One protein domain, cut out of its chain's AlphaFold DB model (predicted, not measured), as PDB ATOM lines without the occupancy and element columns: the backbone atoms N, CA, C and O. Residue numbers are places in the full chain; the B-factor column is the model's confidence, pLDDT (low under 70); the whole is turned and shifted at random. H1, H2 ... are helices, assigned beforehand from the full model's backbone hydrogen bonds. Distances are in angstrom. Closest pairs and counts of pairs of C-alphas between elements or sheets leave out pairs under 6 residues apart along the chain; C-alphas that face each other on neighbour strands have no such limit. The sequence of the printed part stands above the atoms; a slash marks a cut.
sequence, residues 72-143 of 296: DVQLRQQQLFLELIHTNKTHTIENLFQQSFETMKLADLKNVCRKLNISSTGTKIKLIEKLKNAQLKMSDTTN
ATOM      1  N   ASP A  72      43.586  49.603  52.239       90.31
ATOM      2  CA  ASP A  72      43.112  49.393  53.615       90.31
ATOM      3  C   ASP A  72      44.225  49.644  54.632       90.31
ATOM      4  O   ASP A  72      44.001  50.236  55.691       90.31
ATOM      5  N   VAL A  73      45.449  49.234  54.287       90.56
ATOM      6  CA  VAL A  73      46.638  49.499  55.105       90.56
ATOM      7  C   VAL A  73      46.874  51.004  55.214       90.56
ATOM      8  O   VAL A  73      47.086  51.513  56.315       90.56
ATOM      9  N   GLN A  74      46.776  51.732  54.100       94.25
ATOM     10  CA  GLN A  74      46.970  53.182  54.078       94.25
ATOM     11  C   GLN A  74      45.878  53.921  54.864       94.25
ATOM     12  O   GLN A  74      46.181  54.823  55.650       94.25
ATOM     13  N   LEU A  75      44.617  53.503  54.721       95.75
ATOM     14  CA  LEU A  75      43.501  54.076  55.471       95.75
ATOM     15  C   LEU A  75      43.663  53.822  56.977       95.75
ATOM     16  O   LEU A  75      43.459  54.724  57.793       95.75
ATOM     17  N   ARG A  76      44.113  52.620  57.357       93.81
ATOM     18  CA  ARG A  76      44.388  52.282  58.756       93.81
ATOM     19  C   ARG A  76      45.518  53.126  59.338       93.81
ATOM     20  O   ARG A  76      45.408  53.564  60.481       93.81
ATOM     21  N   GLN A  77      46.578  53.372  58.569       94.62
ATOM     22  CA  GLN A  77      47.679  54.239  58.995       94.62
ATOM     23  C   GLN A  77      47.208  55.677  59.240       94.62
ATOM     24  O   GLN A  77      47.538  56.248  60.280       94.62
ATOM     25  N   GLN A  78      46.386  56.245  58.351       95.31
ATOM     26  CA  GLN A  78      45.821  57.587  58.558       95.31
ATOM     27  C   GLN A  78      44.935  57.651  59.808       95.31
ATOM     28  O   GLN A  78      45.011  58.611  60.576       95.31
ATOM     29  N   GLN A  79      44.133  56.614  60.053       95.94
ATOM     30  CA  GLN A  79      43.271  56.566  61.231       95.94
ATOM     31  C   GLN A  79      44.075  56.492  62.538       95.94
ATOM     32  O   GLN A  79      43.764  57.216  63.482       95.94
ATOM     33  N   LEU A  80      45.144  55.689  62.568       94.00
ATOM     34  CA  LEU A  80      46.063  55.621  63.709       94.00
ATOM     35  C   LEU A  80      46.780  56.955  63.953       94.00
ATOM     36  O   LEU A  80      46.972  57.347  65.100       94.00
ATOM     37  N   PHE A  81      47.151  57.675  62.892       95.12
ATOM     38  CA  PHE A  81      47.779  58.988  63.018       95.12
ATOM     39  C   PHE A  81      46.836  60.019  63.655       95.12
ATOM     40  O   PHE A  81      47.229  60.737  64.575       95.12
ATOM     41  N   LEU A  82      45.570  60.055  63.228       93.38
ATOM     42  CA  LEU A  82      44.557  60.925  63.834       93.38
ATOM     43  C   LEU A  82      44.291  60.562  65.304       93.38
ATOM     44  O   LEU A  82      44.198  61.450  66.154       93.38
ATOM     45  N   GLU A  83      44.224  59.270  65.625       91.12
ATOM     46  CA  GLU A  83      44.076  58.782  67.003       91.12
ATOM     47  C   GLU A  83      45.267  59.198  67.885       91.12
ATOM     48  O   GLU A  83      45.088  59.659  69.018       91.12
ATOM     49  N   LEU A  84      46.485  59.143  67.343       90.31
ATOM     50  CA  LEU A  84      47.694  59.584  68.032       90.31
ATOM     51  C   LEU A  84      47.691  61.099  68.298       90.31
ATOM     52  O   LEU A  84      48.055  61.538  69.391       90.31
ATOM     53  N   ILE A  85      47.259  61.915  67.332       86.44
ATOM     54  CA  ILE A  85      47.158  63.371  67.519       86.44
ATOM     55  C   ILE A  85      46.150  63.701  68.624       86.44
ATOM     56  O   ILE A  85      46.407  64.566  69.467       86.44
ATOM     57  N   HIS A  86      45.008  63.014  68.646       81.62
ATOM     58  CA  HIS A  86      43.962  63.281  69.630       81.62
ATOM     59  C   HIS A  86      44.364  62.847  71.045       81.62
ATOM     60  O   HIS A  86      44.129  63.596  71.991       81.62
ATOM     61  N   THR A  87      45.020  61.696  71.191       78.31
ATOM     62  CA  THR A  87      45.446  61.167  72.501       78.31
ATOM     63  C   THR A  87      46.594  61.962  73.128       78.31
ATOM     64  O   THR A  87      46.606  62.179  74.340       78.31
ATOM     65  N   ASN A  88      47.537  62.470  72.328       72.88
ATOM     66  CA  ASN A  88      48.621  63.300  72.864       72.88
ATOM     67  C   ASN A  88      48.129  64.684  73.306       72.88
ATOM     68  O   ASN A  88      48.560  65.200  74.338       72.88
ATOM     69  N   LYS A  89      47.177  65.276  72.574       70.94
ATOM     70  CA  LYS A  89      46.662  66.611  72.901       70.94
ATOM     71  C   LYS A  89      45.927  66.644  74.244       70.94
ATOM     72  O   LYS A  89      46.011  67.649  74.948       70.94
ATOM     73  N   THR A  90      45.243  65.567  74.627       62.62
ATOM     74  CA  THR A  90      44.527  65.513  75.910       62.62
ATOM     75  C   THR A  90      45.483  65.407  77.096       62.62
ATOM     76  O   THR A  90      45.298  66.111  78.085       62.62
ATOM     77  N   HIS A  91      46.559  64.620  76.988       64.31
ATOM     78  CA  HIS A  91      47.486  64.417  78.105       64.31
ATOM     79  C   HIS A  91      48.411  65.609  78.378       64.31
ATOM     80  O   HIS A  91      48.656  65.936  79.542       64.31
ATOM     81  N   THR A  92      48.902  66.299  77.344       63.78
ATOM     82  CA  THR A  92      49.810  67.442  77.551       63.78
ATOM     83  C   THR A  92      49.079  68.647  78.149       63.78
ATOM     84  O   THR A  92      49.624  69.342  79.009       63.78
ATOM     85  N   ILE A  93      47.825  68.881  77.747       67.38
ATOM     86  CA  ILE A  93      47.042  70.026  78.232       67.38
ATOM     87  C   ILE A  93      46.633  69.829  79.698       67.38
ATOM     88  O   ILE A  93      46.736  70.770  80.486       67.38
ATOM     89  N   GLU A  94      46.229  68.622  80.103       71.38
ATOM     90  CA  GLU A  94      45.858  68.357  81.501       71.38
ATOM     91  C   GLU A  94      47.036  68.545  82.467       71.38
ATOM     92  O   GLU A  94      46.861  69.095  83.558       71.38
ATOM     93  N   ASN A  95      48.246  68.161  82.053       73.88
ATOM     94  CA  ASN A  95      49.430  68.257  82.904       73.88
ATOM     95  C   ASN A  95      49.907  69.715  83.083       73.88
ATOM     96  O   ASN A  95      50.166  70.162  84.203       73.88
ATOM     97  N   LEU A  96      49.899  70.505  82.001       73.06
ATOM     98  CA  LEU A  96      50.214  71.942  82.049       73.06
ATOM     99  C   LEU A  96      49.259  72.720  82.968       73.06
ATOM    100  O   LEU A  96      49.683  73.594  83.731       73.06
ATOM    101  N   PHE A  97      47.966  72.386  82.947       76.38
ATOM    102  CA  PHE A  97      46.998  73.035  83.830       76.38
ATOM    103  C   PHE A  97      47.198  72.659  85.300       76.38
ATOM    104  O   PHE A  97      47.056  73.530  86.162       76.38
ATOM    105  N   GLN A  98      47.574  71.415  85.608       80.00
ATOM    106  CA  GLN A  98      47.812  70.993  86.991       80.00
ATOM    107  C   GLN A  98      48.968  71.752  87.648       80.00
ATOM    108  O   GLN A  98      48.797  72.232  88.773       80.00
ATOM    109  N   GLN A  99      50.082  71.937  86.935       82.31
ATOM    110  CA  GLN A  99      51.225  72.701  87.447       82.31
ATOM    111  C   GLN A  99      50.881  74.183  87.666       82.31
ATOM    112  O   GLN A  99      51.357  74.810  88.617       82.31
ATOM    113  N   SER A 100      49.987  74.748  86.844       91.50
ATOM    114  CA  SER A 100      49.599  76.160  86.962       91.50
ATOM    115  C   SER A 100      48.911  76.500  88.295       91.50
ATOM    116  O   SER A 100      49.089  77.592  88.838       91.50
ATOM    117  N   PHE A 101      48.147  75.568  88.874       94.56
ATOM    118  CA  PHE A 101      47.408  75.827  90.113       94.56
ATOM    119  C   PHE A 101      48.298  75.841  91.356       94.56
ATOM    120  O   PHE A 101      47.994  76.528  92.339       94.56
ATOM    121  N   GLU A 102      49.399  75.096  91.326       95.19
ATOM    122  CA  GLU A 102      50.346  74.999  92.434       95.19
ATOM    123  C   GLU A 102      51.191  76.270  92.558       95.19
ATOM    124  O   GLU A 102      51.415  76.751  93.676       95.19
ATOM    125  N   THR A 103      51.540  76.900  91.436       96.00
ATOM    126  CA  THR A 103      52.282  78.173  91.405       96.00
ATOM    127  C   THR A 103      51.391  79.398  91.649       96.00
ATOM    128  O   THR A 103      51.859  80.425  92.144       96.00
ATOM    129  N   MET A 104      50.082  79.292  91.404       96.94
ATOM    130  CA  MET A 104      49.129  80.396  91.547       96.94
ATOM    131  C   MET A 104      48.946  80.869  93.009       96.94
ATOM    132  O   MET A 104      48.975  80.091  93.975       96.94
ATOM    133  N   LYS A 105      48.732  82.179  93.206       98.06
ATOM    134  CA  LYS A 105      48.467  82.759  94.535       98.06
ATOM    135  C   LYS A 105      47.047  82.422  95.003       98.06
ATOM    136  O   LYS A 105      46.132  82.209  94.212       98.06
ATOM    137  N   LEU A 106      46.829  82.424  96.321       98.00
ATOM    138  CA  LEU A 106      45.529  82.083  96.919       98.00
ATOM    139  C   LEU A 106      44.382  82.995  96.439       98.00
ATOM    140  O   LEU A 106      43.251  82.535  96.294       98.00
ATOM    141  N   ALA A 107      44.663  84.282  96.207       98.25
ATOM    142  CA  ALA A 107      43.679  85.245  95.714       98.25
ATOM    143  C   ALA A 107      43.191  84.892  94.299       98.25
ATOM    144  O   ALA A 107      41.983  84.896  94.049       98.25
ATOM    145  N   ASP A 108      44.119  84.515  93.420       98.19
ATOM    146  CA  ASP A 108      43.835  84.135  92.038       98.19
ATOM    147  C   ASP A 108      43.069  82.811  91.987       98.19
ATOM    148  O   ASP A 108      42.032  82.736  91.333       98.19
ATOM    149  N   LEU A 109      43.465  81.818  92.795       98.12
ATOM    150  CA  LEU A 109      42.719  80.561  92.932       98.12
ATOM    151  C   LEU A 109      41.266  80.807  93.363       98.12
ATOM    152  O   LEU A 109      40.337  80.263  92.772       98.12
ATOM    153  N   LYS A 110      41.034  81.686  94.349       98.38
ATOM    154  CA  LYS A 110      39.671  82.075  94.754       98.38
ATOM    155  C   LYS A 110      38.911  82.811  93.652       98.38
ATOM    156  O   LYS A 110      37.682  82.738  93.619       98.38
ATOM    157  N   ASN A 111      39.602  83.567  92.801       98.19
ATOM    158  CA  ASN A 111      38.992  84.245  91.662       98.19
ATOM    159  C   ASN A 111      38.551  83.229  90.598       98.19
ATOM    160  O   ASN A 111      37.402  83.262  90.167       98.19
ATOM    161  N   VAL A 112      39.413  82.266  90.258       96.88
ATOM    162  CA  VAL A 112      39.079  81.161  89.343       96.88
ATOM    163  C   VAL A 112      37.920  80.328  89.899       96.88
ATOM    164  O   VAL A 112      36.964  80.069  89.173       96.88
ATOM    165  N   CYS A 113      37.926  80.002  91.197       97.94
ATOM    166  CA  CYS A 113      36.806  79.304  91.832       97.94
ATOM    167  C   CYS A 113      35.473  80.049  91.666       97.94
ATOM    168  O   CYS A 113      34.463  79.434  91.335       97.94
ATOM    169  N   ARG A 114      35.468  81.376  91.856       97.94
ATOM    170  CA  ARG A 114      34.270  82.206  91.659       97.94
ATOM    171  C   ARG A 114      33.812  82.217  90.203       97.94
ATOM    172  O   ARG A 114      32.619  82.088  89.963       97.94
ATOM    173  N   LYS A 115      34.741  82.308  89.246       97.12
ATOM    174  CA  LYS A 115      34.431  82.243  87.805       97.12
ATOM    175  C   LYS A 115      33.801  80.908  87.399       97.12
ATOM    176  O   LYS A 115      32.928  80.890  86.544       97.12
ATOM    177  N   LEU A 116      34.227  79.811  88.027       95.69
ATOM    178  CA  LEU A 116      33.713  78.461  87.776       95.69
ATOM    179  C   LEU A 116      32.513  78.086  88.663       95.69
ATOM    180  O   LEU A 116      32.114  76.925  88.679       95.69
ATOM    181  N   ASN A 117      31.946  79.033  89.421       97.38
ATOM    182  CA  ASN A 117      30.845  78.791  90.361       97.38
ATOM    183  C   ASN A 117      31.113  77.657  91.376       97.38
ATOM    184  O   ASN A 117      30.189  76.989  91.838       97.38
ATOM    185  N   ILE A 118      32.375  77.446  91.766       97.88
ATOM    186  CA  ILE A 118      32.762  76.484  92.807       97.88
ATOM    187  C   ILE A 118      33.086  77.192  94.126       97.88
ATOM    188  O   ILE A 118      33.518  78.344  94.175       97.88
ATOM    189  N   SER A 119      32.902  76.480  95.239       98.12
ATOM    190  CA  SER A 119      33.124  77.021  96.583       98.12
ATOM    191  C   SER A 119      34.563  77.526  96.783       98.12
ATOM    192  O   SER A 119      35.507  76.732  96.868       98.12
ATOM    193  N   SER A 120      34.713  78.843  96.964       98.25
ATOM    194  CA  SER A 120      35.988  79.537  97.211       98.25
ATOM    195  C   SER A 120      36.480  79.477  98.667       98.25
ATOM    196  O   SER A 120      37.446  80.155  99.030       98.25
ATOM    197  N   THR A 121      35.818  78.694  99.522       98.31
ATOM    198  CA  THR A 121      36.169  78.536 100.941       98.31
ATOM    199  C   THR A 121      37.109  77.345 101.130       98.31
ATOM    200  O   THR A 121      36.803  76.229 100.694       98.31
ATOM    201  N   GLY A 122      38.242  77.567 101.801       97.62
ATOM    202  CA  GLY A 122      39.217  76.527 102.135       97.62
ATOM    203  C   GLY A 122      40.665  77.017 102.140       97.62
ATOM    204  O   GLY A 122      40.952  78.177 101.842       97.62
ATOM    205  N   THR A 123      41.574  76.103 102.484       98.44
ATOM    206  CA  THR A 123      43.023  76.269 102.310       98.44
ATOM    207  C   THR A 123      43.396  76.203 100.824       98.44
ATOM    208  O   THR A 123      42.619  75.690 100.017       98.44
ATOM    209  N   LYS A 124      44.595  76.685 100.453       97.94
ATOM    210  CA  LYS A 124      45.101  76.648  99.064       97.94
ATOM    211  C   LYS A 124      44.957  75.252  98.443       97.94
ATOM    212  O   LYS A 124      44.372  75.120  97.377       97.94
ATOM    213  N   ILE A 125      45.391  74.222  99.170       97.81
ATOM    214  CA  ILE A 125      45.340  72.817  98.741       97.81
ATOM    215  C   ILE A 125      43.900  72.377  98.431       97.81
ATOM    216  O   ILE A 125      43.643  71.844  97.358       97.81
ATOM    217  N   LYS A 126      42.934  72.689  99.311       98.06
ATOM    218  CA  LYS A 126      41.516  72.347  99.085       98.06
ATOM    219  C   LYS A 126      40.921  73.048  97.864       98.06
ATOM    220  O   LYS A 126      40.024  72.506  97.230       98.06
ATOM    221  N   LEU A 127      41.365  74.267  97.548       98.19
ATOM    222  CA  LEU A 127      40.900  74.976  96.352       98.19
ATOM    223  C   LEU A 127      41.460  74.345  95.079       98.19
ATOM    224  O   LEU A 127      40.706  74.158  94.130       98.19
ATOM    225  N   ILE A 128      42.740  73.966  95.085       97.12
ATOM    226  CA  ILE A 128      43.376  73.252  93.971       97.12
ATOM    227  C   ILE A 128      42.653  71.926  93.714       97.12
ATOM    228  O   ILE A 128      42.287  71.638  92.581       97.12
ATOM    229  N   GLU A 129      42.367  71.151  94.761       96.81
ATOM    230  CA  GLU A 129      41.647  69.878  94.641       96.81
ATOM    231  C   GLU A 129      40.231  70.058  94.062       96.81
ATOM    232  O   GLU A 129      39.820  69.327  93.160       96.81
ATOM    233  N   LYS A 130      39.493  71.084  94.511       97.25
ATOM    234  CA  LYS A 130      38.176  71.422  93.941       97.25
ATOM    235  C   LYS A 130      38.265  71.830  92.469       97.25
ATOM    236  O   LYS A 130      37.386  71.449  91.702       97.25
ATOM    237  N   LEU A 131      39.285  72.599  92.085       96.25
ATOM    238  CA  LEU A 131      39.513  73.013  90.697       96.25
ATOM    239  C   LEU A 131      39.837  71.811  89.804       96.25
ATOM    240  O   LEU A 131      39.205  71.665  88.760       96.25
ATOM    241  N   LYS A 132      40.729  70.915  90.254       94.44
ATOM    242  CA  LYS A 132      41.056  69.660  89.554       94.44
ATOM    243  C   LYS A 132      39.794  68.803  89.347       94.44
ATOM    244  O   LYS A 132      39.502  68.389  88.229       94.44
ATOM    245  N   ASN A 133      38.972  68.637  90.387       94.81
ATOM    246  CA  ASN A 133      37.711  67.889  90.288       94.81
ATOM    247  C   ASN A 133      36.660  68.558  89.386       94.81
ATOM    248  O   ASN A 133      35.875  67.868  88.739       94.81
ATOM    249  N   ALA A 134      36.600  69.892  89.354       94.88
ATOM    250  CA  ALA A 134      35.678  70.613  88.480       94.88
ATOM    251  C   ALA A 134      36.064  70.465  87.001       94.88
ATOM    252  O   ALA A 134      35.182  70.279  86.165       94.88
ATOM    253  N   GLN A 135      37.363  70.492  86.692       91.75
ATOM    254  CA  GLN A 135      37.863  70.254  85.336       91.75
ATOM    255  C   GLN A 135      37.530  68.846  84.846       91.75
ATOM    256  O   GLN A 135      36.992  68.716  83.750       91.75
ATOM    257  N   LEU A 136      37.750  67.826  85.682       89.94
ATOM    258  CA  LEU A 136      37.406  66.440  85.350       89.94
ATOM    259  C   LEU A 136      35.906  66.285  85.027       89.94
ATOM    260  O   LEU A 136      35.521  65.663  84.048       89.94
ATOM    261  N   LYS A 137      35.032  66.939  85.804       92.25
ATOM    262  CA  LYS A 137      33.580  66.917  85.538       92.25
ATOM    263  C   LYS A 137      33.193  67.610  84.228       92.25
ATOM    264  O   LYS A 137      32.192  67.245  83.609       92.25
ATOM    265  N   MET A 138      33.937  68.640  83.826       86.44
ATOM    266  CA  MET A 138      33.676  69.354  82.578       86.44
ATOM    267  C   MET A 138      34.096  68.543  81.351       86.44
ATOM    268  O   MET A 138      33.353  68.551  80.370       86.44
ATOM    269  N   SER A 139      35.228  67.830  81.408       84.75
ATOM    270  CA  SER A 139      35.683  66.982  80.298       84.75
ATOM    271  C   SER A 139      34.736  65.803  80.044       84.75
ATOM    272  O   SER A 139      34.455  65.482  78.888       84.75
ATOM    273  N   ASP A 140      34.143  65.235  81.097       82.62
ATOM    274  CA  ASP A 140      33.137  64.172  80.958       82.62
ATOM    275  C   ASP A 140      31.845  64.671  80.284       82.62
ATOM    276  O   ASP A 140      31.227  63.973  79.475       82.62
ATOM    277  N   THR A 141      31.439  65.911  80.572       81.19
ATOM    278  CA  THR A 141      30.183  66.474  80.052       81.19
ATOM    279  C   THR A 141      30.278  66.793  78.556       81.19
ATOM    280  O   THR A 141      29.301  66.622  77.825       81.19
ATOM    281  N   THR A 142      31.452  67.204  78.066       70.12
ATOM    282  CA  THR A 142      31.653  67.520  76.641       70.12
ATOM    283  C   THR A 142      31.555  66.303  75.722       70.12
ATOM    284  O   THR A 142      31.157  66.455  74.570       70.12
ATOM    285  N   ASN A 143      31.816  65.096  76.228       60.00
ATOM    286  CA  ASN A 143      31.696  63.870  75.431       60.00
ATOM    287  C   ASN A 143      30.265  63.300  75.426       60.00
ATOM    288  O   ASN A 143      29.895  62.567  74.509       60.00
TER     289      ASN A 143
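Overview. This is residues 72 to 143 of the 296 residues of the protein "Hypothetical protein" of Adineta steineri (UniProt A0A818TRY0). A long helix, H1, runs to a small helical head at its far end, where the chain folds back; H1 and H3 make a narrow V that is closed near the last turns of H1 and open toward Asp 72 and Asn 143, and the short helix H2 packs beside the first part of H3. The first part of H1, residues 72 to 89, sticks out as a bare arm and gives the whole its length. The printed part has 72 residues with three named helices, in the order H1, H2, H3, and no named strand; its class is all helix. It is only just extended, close to loose, with a radius of gyration of the C-alphas of 17.1 A, and its C-alphas span 56 by 24 by 15 A.

Along the chain. Begin at the first printed residue and find C-alpha 72 at (43.112, 49.393, 53.615). From there H1, residues 72 to 103, runs 48.4 A from first to last C-alpha and ends at C-alpha 103, at (52.282, 78.173, 91.405). With 32 residues it is the longest helix. After two residues between them, 104 and 105, Leu 106 begins H2, which holds residues 106 to 115. Go on past the eight residues 116 to 123 and you reach H3, residues 124 to 143, which measures 30.0 A. It ends at the last printed residue, with C-alpha 143 at (31.696, 63.870, 75.431).

Arrangement. Look first at residues 72 to 89, which belong to H1: they stand free, with no C-alpha 8 or more places away along the chain within 10 A. Further along, H1 only just touches H3, with 3 pairs of C-alphas within 8 A. H1 touches H3 with residues 98 to 102 alone, and H3 touches H1 with residues 128 to 132 alone. The closest C-alphas of the two helices are those of Phe 101 and Ile 128, 6.1 A apart. H1 and H3 run opposite ways at a shallow tilt of 24 degrees, and their centres are 19.5 A apart. The same Phe 101 is where H1 comes closest to H2: its C-alpha is 7.2 A from that of Leu 109. H1 and H2 are close but not clearly touching, and they run opposite ways at a steep tilt of 53 degrees. Now compare H2 with H3: they touch, with 7 pairs of C-alphas within 8 A, and H3 does so with residues 124 to 131 alone. Their closest C-alphas, those of Leu 106 and Lys 124, are 5.9 A apart. H2 and H3 run the same way at a shallow tilt of 30 degrees, with 13.4 A between their centres. In the backbone of H2 each O i to N i+4 pair is within hydrogen-bond range; in H1 23 of 28 such pairs are, and in H3 15 of 16.

Size, cuts and confidence. The outline is a rod, and the two C-alphas farthest apart are those of Asp 72 and Thr 121, at 56.0 A. Leave out the free residues 72 to 89 and a body of 54 residues remains, spanning 30 by 21 by 15 A with a radius of gyration of 11.1 A. From the first to the last printed C-alpha is 28.6 A. The printed part has no cut. The link from H1 to H2 is tight, and the link from H2 to H3 is short. In the B-factor column the mean pLDDT of the printed part is 89.7; the five residues under 70 are 90 to 93, which belong to H1, and Asn 143, the last of H3.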